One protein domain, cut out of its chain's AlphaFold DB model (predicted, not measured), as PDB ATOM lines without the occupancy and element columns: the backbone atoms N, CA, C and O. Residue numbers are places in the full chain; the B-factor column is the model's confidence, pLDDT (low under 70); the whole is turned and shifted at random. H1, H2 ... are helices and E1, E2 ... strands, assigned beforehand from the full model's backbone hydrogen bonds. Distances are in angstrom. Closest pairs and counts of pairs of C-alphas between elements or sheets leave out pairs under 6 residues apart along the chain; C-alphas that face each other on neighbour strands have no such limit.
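Overview. This is residues 2 to 45 of the 546 residues of an uncharacterized protein of Paenibacillus sp. NAIST15-1 (UniProt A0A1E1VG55). One long helix, H2, runs along one side of an elongated body; after it the chain folds back, and strand E1 returns beneath it beside the short stretch of residues 6 to 7. The four-residue helix H1 packs on residues 25 to 29 of H2, and the link from H1 to H2 loops out past the first end of H2. The printed part has 44 residues, with two named helices and one named strand in the order H1, H2, E1, and its class is mostly helix. It is compact, with a radius of gyration of the C-alphas of 10.0 A and spans of 30 by 19 by 11 A.

Along the chain. Find C-alpha 23 at (171.026, 141.983, 155.205); from there H2, residues 23 to 36, runs 20.0 A to C-alpha 36 at (164.891, 159.383, 147.453). E1, residues 39 to 42, is 10.1 A long and ends at C-alpha 42, at (158.551, 145.776, 156.144). Look earlier for H1, residues 9 to 12.

Arrangement. H2 touches H1 with residues 25 to 29 alone; the closest C-alphas of the two, those of Phe 12 and Pro 25, are 4.9 A apart. The closest C-alphas of H2 and E1, those of Ala 33 and Ser 39, are 5.9 A apart. Between H1 and E1 the closest are those of Pro 9 and Phe 42, at 7.0 A. E1 pairs with no named strand, but residues 39 to 40 of E1 pair with residues 6 to 7, parallel. In H2 every O i to N i+4 pair is within hydrogen-bond range; H1 is too short for such a pair.

Size, cuts and confidence. Look at Ala 19 and Gln 37 for the two C-alphas farthest apart, 30.0 A. The printed part has no cut. The link from H2 to E1 is tight, and that from H1 to H2 is short, with 10 residues. The mean pLDDT of the printed part is 92.4, and residues 2 to 4 are under 70.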
ATOM      1  N   ILE A   2     156.649 150.198 142.855       48.72
ATOM      2  CA  ILE A   2     157.099 151.020 143.986       48.72
ATOM      3  C   ILE A   2     155.925 151.925 144.372       48.72
ATOM      4  O   ILE A   2     155.350 152.573 143.499       48.72
ATOM      5  N   ASN A   3     155.524 151.926 145.643       52.34
ATOM      6  CA  ASN A   3     154.551 152.896 146.135       52.34
ATOM      7  C   ASN A   3     155.270 154.253 146.253       52.34
ATOM      8  O   ASN A   3     156.374 154.279 146.796       52.34
ATOM      9  N   PRO A   4     154.695 155.374 145.783       59.97
ATOM     10  CA  PRO A   4     155.371 156.674 145.808       59.97
ATOM     11  C   PRO A   4     155.821 157.135 147.206       59.97
ATOM     12  O   PRO A   4     156.681 158.000 147.293       59.97
ATOM     13  N   ASN A   5     155.304 156.540 148.290       80.50
ATOM     14  CA  ASN A   5     155.627 156.942 149.664       80.50
ATOM     15  C   ASN A   5     156.545 155.966 150.426       80.50
ATOM     16  O   ASN A   5     157.059 156.321 151.491       80.50
ATOM     17  N   PHE A   6     156.764 154.745 149.920       90.38
ATOM     18  CA  PHE A   6     157.623 153.762 150.589       90.38
ATOM     19  C   PHE A   6     158.264 152.747 149.637       90.38
ATOM     20  O   PHE A   6     157.697 152.369 148.612       90.38
ATOM     21  N   VAL A   7     159.432 152.246 150.040       95.94
ATOM     22  CA  VAL A   7     160.078 151.067 149.449       95.94
ATOM     23  C   VAL A   7     160.116 149.919 150.443       95.94
ATOM     24  O   VAL A   7     160.078 150.133 151.655       95.94
ATOM     25  N   THR A   8     160.213 148.692 149.941       96.62
ATOM     26  CA  THR A   8     160.354 147.500 150.780       96.62
ATOM     27  C   THR A   8     161.658 146.767 150.470       96.62
ATOM     28  O   THR A   8     162.120 146.799 149.326       96.62
ATOM     29  N   PRO A   9     162.258 146.048 151.436       97.25
ATOM     30  CA  PRO A   9     163.419 145.196 151.169       97.25
ATOM     31  C   PRO A   9     163.195 144.163 150.051       97.25
ATOM     32  O   PRO A   9     164.132 143.843 149.320       97.25
ATOM     33  N   GLN A  10     161.961 143.688 149.835       95.38
ATOM     34  CA  GLN A  10     161.643 142.788 148.716       95.38
ATOM     35  C   GLN A  10     161.830 143.449 147.344       95.38
ATOM     36  O   GLN A  10     162.162 142.756 146.385       95.38
ATOM     37  N   ASN A  11     161.698 144.780 147.227       95.50
ATOM     38  CA  ASN A  11     162.046 145.489 145.986       95.50
ATOM     39  C   ASN A  11     163.537 145.339 145.626       95.50
ATOM     40  O   ASN A  11     163.907 145.553 144.475       95.50
ATOM     41  N   PHE A  12     164.365 144.932 146.593       97.12
ATOM     42  CA  PHE A  12     165.804 144.717 146.461       97.12
ATOM     43  C   PHE A  12     166.209 143.249 146.663       97.12
ATOM     44  O   PHE A  12     167.394 142.964 146.838       97.12
ATOM     45  N   GLY A  13     165.242 142.325 146.611       96.81
ATOM     46  CA  GLY A  13     165.485 140.882 146.625       96.81
ATOM     47  C   GLY A  13     165.436 140.204 147.995       96.81
ATOM     48  O   GLY A  13     165.885 139.068 148.090       96.81
ATOM     49  N   ALA A  14     164.915 140.857 149.042       96.75
ATOM     50  CA  ALA A  14     164.694 140.186 150.327       96.75
ATOM     51  C   ALA A  14     163.650 139.065 150.191       96.75
ATOM     52  O   ALA A  14     162.616 139.269 149.547       96.75
ATOM     53  N   LEU A  15     163.890 137.918 150.824       94.75
ATOM     54  CA  LEU A  15     163.031 136.734 150.730       94.75
ATOM     55  C   LEU A  15     161.987 136.659 151.847       94.75
ATOM     56  O   LEU A  15     160.886 136.165 151.604       94.75
ATOM     57  N   TYR A  16     162.292 137.161 153.050       93.12
ATOM     58  CA  TYR A  16     161.386 137.118 154.213       93.12
ATOM     59  C   TYR A  16     160.906 135.696 154.555       93.12
ATOM     60  O   TYR A  16     159.807 135.487 155.080       93.12
ATOM     61  N   ASP A  17     161.727 134.690 154.263       91.06
ATOM     62  CA  ASP A  17     161.420 133.284 154.526       91.06
ATOM     63  C   ASP A  17     161.763 132.861 155.968       91.06
ATOM     64  O   ASP A  17     161.402 131.762 156.401       91.06
ATOM     65  N   GLY A  18     162.399 133.758 156.731       86.25
ATOM     66  CA  GLY A  18     162.882 133.523 158.089       86.25
ATOM     67  C   GLY A  18     164.180 132.713 158.164       86.25
ATOM     68  O   GLY A  18     164.589 132.336 159.265       86.25
ATOM     69  N   ALA A  19     164.829 132.441 157.030       89.12
ATOM     70  CA  ALA A  19     166.021 131.610 156.932       89.12
ATOM     71  C   ALA A  19     167.176 132.314 156.206       89.12
ATOM     72  O   ALA A  19     168.263 132.406 156.791       89.12
ATOM     73  N   ALA A  20     166.933 132.790 154.983       94.69
ATOM     74  CA  ALA A  20     167.915 133.420 154.111       94.69
ATOM     75  C   ALA A  20     168.330 134.803 154.619       94.69
ATOM     76  O   ALA A  20     167.505 135.559 155.124       94.69
ATOM     77  N   ASP A  21     169.616 135.126 154.478       97.50
ATOM     78  CA  ASP A  21     170.170 136.398 154.933       97.50
ATOM     79  C   ASP A  21     169.759 137.556 154.008       97.50
ATOM     80  O   ASP A  21     170.259 137.714 152.893       97.50
ATOM     81  N   ASP A  22     168.859 138.389 154.515       98.38
ATOM     82  CA  ASP A  22     168.280 139.555 153.861       98.38
ATOM     83  C   ASP A  22     169.054 140.855 154.170       98.38
ATOM     84  O   ASP A  22     168.618 141.936 153.761       98.38
ATOM     85  N   THR A  23     170.218 140.796 154.838       98.44
ATOM     86  CA  THR A  23     171.026 141.983 155.205       98.44
ATOM     87  C   THR A  23     171.301 142.891 154.007       98.44
ATOM     88  O   THR A  23     171.091 144.105 154.071       98.44
ATOM     89  N   THR A  24     171.747 142.317 152.885       98.38
ATOM     90  CA  THR A  24     172.079 143.103 151.687       98.38
ATOM     91  C   THR A  24     170.842 143.795 151.091       98.38
ATOM     92  O   THR A  24     170.888 145.014 150.902       98.38
ATOM     93  N   PRO A  25     169.729 143.088 150.811       98.31
ATOM     94  CA  PRO A  25     168.477 143.723 150.398       98.31
ATOM     95  C   PRO A  25     167.950 144.802 151.356       98.31
ATOM     96  O   PRO A  25     167.506 145.857 150.899       98.31
ATOM     97  N   VAL A  26     168.025 144.578 152.673       98.56
ATOM     98  CA  VAL A  26     167.589 145.554 153.688       98.56
ATOM     99  C   VAL A  26     168.418 146.835 153.602       98.56
ATOM    100  O   VAL A  26     167.853 147.927 153.504       98.56
ATOM    101  N   ASN A  27     169.747 146.720 153.557       98.50
ATOM    102  CA  ASN A  27     170.634 147.878 153.433       98.50
ATOM    103  C   ASN A  27     170.417 148.640 152.118       98.50
ATOM    104  O   ASN A  27     170.411 149.872 152.119       98.50
ATOM    105  N   LYS A  28     170.165 147.938 151.005       98.31
ATOM    106  CA  LYS A  28     169.826 148.577 149.722       98.31
ATOM    107  C   LYS A  28     168.524 149.376 149.798       98.31
ATOM    108  O   LYS A  28     168.481 150.493 149.289       98.31
ATOM    109  N   ALA A  29     167.496 148.849 150.464       98.12
ATOM    110  CA  ALA A  29     166.238 149.569 150.659       98.12
ATOM    111  C   ALA A  29     166.422 150.843 151.490       98.12
ATOM    112  O   ALA A  29     165.912 151.896 151.115       98.12
ATOM    113  N   LEU A  30     167.191 150.765 152.579       98.31
ATOM    114  CA  LEU A  30     167.513 151.909 153.435       98.31
ATOM    115  C   LEU A  30     168.288 152.997 152.686       98.31
ATOM    116  O   LEU A  30     167.941 154.172 152.774       98.31
ATOM    117  N   GLN A  31     169.312 152.610 151.923       97.94
ATOM    118  CA  GLN A  31     170.099 153.543 151.112       97.94
ATOM    119  C   GLN A  31     169.242 154.203 150.030       97.94
ATOM    120  O   GLN A  31     169.294 155.420 149.857       97.94
ATOM    121  N   PHE A  32     168.416 153.419 149.333       96.88
ATOM    122  CA  PHE A  32     167.501 153.949 148.330       96.88
ATOM    123  C   PHE A  32     166.503 154.932 148.950       96.88
ATOM    124  O   PHE A  32     166.284 156.009 148.399       96.88
ATOM    125  N   ALA A  33     165.932 154.591 150.105       96.69
ATOM    126  CA  ALA A  33     165.000 155.452 150.818       96.69
ATOM    127  C   ALA A  33     165.648 156.772 151.250       96.69
ATOM    128  O   ALA A  33     165.042 157.823 151.071       96.69
ATOM    129  N   ALA A  34     166.890 156.736 151.738       95.62
ATOM    130  CA  ALA A  34     167.627 157.937 152.125       95.62
ATOM    131  C   ALA A  34     167.853 158.889 150.940       95.62
ATOM    132  O   ALA A  34     167.586 160.084 151.048       95.62
ATOM    133  N   VAL A  35     168.296 158.357 149.795       95.75
ATOM    134  CA  VAL A  35     168.553 159.155 148.582       95.75
ATOM    135  C   VAL A  35     167.264 159.746 148.010       95.75
ATOM    136  O   VAL A  35     167.266 160.878 147.534       95.75
ATOM    137  N   ASN A  36     166.161 158.997 148.069       93.88
ATOM    138  CA  ASN A  36     164.891 159.383 147.453       93.88
ATOM    139  C   ASN A  36     163.882 159.984 148.445       93.88
ATOM    140  O   ASN A  36     162.730 160.190 148.079       93.88
ATOM    141  N   GLN A  37     164.292 160.253 149.691       92.06
ATOM    142  CA  GLN A  37     163.437 160.806 150.752       92.06
ATOM    143  C   GLN A  37     162.157 159.984 150.999       92.06
ATOM    144  O   GLN A  37     161.072 160.522 151.220       92.06
ATOM    145  N   MET A  38     162.282 158.658 150.962       94.06
ATOM    146  CA  MET A  38     161.175 157.719 151.157       94.06
ATOM    147  C   MET A  38     161.224 157.066 152.542       94.06
ATOM    148  O   MET A  38     162.232 157.102 153.247       94.06
ATOM    149  N   SER A  39     160.124 156.419 152.925       95.06
ATOM    150  CA  SER A  39     160.093 155.524 154.090       95.06
ATOM    151  C   SER A  39     160.422 154.086 153.677       95.06
ATOM    152  O   SER A  39     160.188 153.699 152.529       95.06
ATOM    153  N   VAL A  40     160.919 153.268 154.608       97.62
ATOM    154  CA  VAL A  40     161.043 151.818 154.401       97.62
ATOM    155  C   VAL A  40     159.937 151.095 155.155       97.62
ATOM    156  O   VAL A  40     159.754 151.275 156.360       97.62
ATOM    157  N   TYR A  41     159.211 150.252 154.429       97.38
ATOM    158  CA  TYR A  41     158.151 149.411 154.963       97.38
ATOM    159  C   TYR A  41     158.573 147.940 154.920       97.38
ATOM    160  O   TYR A  41     159.043 147.461 153.888       97.38
ATOM    161  N   PHE A  42     158.396 147.227 156.034       96.94
ATOM    162  CA  PHE A  42     158.551 145.776 156.144       96.94
ATOM    163  C   PHE A  42     157.145 145.159 156.205       96.94
ATOM    164  O   PHE A  42     156.538 145.161 157.283       96.94
ATOM    165  N   PRO A  43     156.610 144.650 155.076       95.06
ATOM    166  CA  PRO A  43     155.271 144.068 155.024       95.06
ATOM    167  C   PRO A  43     155.134 142.837 155.930       95.06
ATOM    168  O   PRO A  43     156.151 142.198 156.212       95.06
ATOM    169  N   PRO A  44     153.906 142.445 156.328       94.44
ATOM    170  CA  PRO A  44     153.665 141.238 157.113       94.44
ATOM    171  C   PRO A  44     154.324 139.996 156.495       94.44
ATOM    172  O   PRO A  44     154.251 139.769 155.288       94.44
ATOM    173  N   GLY A  45     154.953 139.170 157.329       92.50
ATOM    174  CA  GLY A  45     155.706 137.997 156.891       92.50
ATOM    175  C   GLY A  45     156.503 137.366 158.032       92.50
ATOM    176  O   GLY A  45     156.406 137.801 159.179       92.50
TER     177      GLY A  45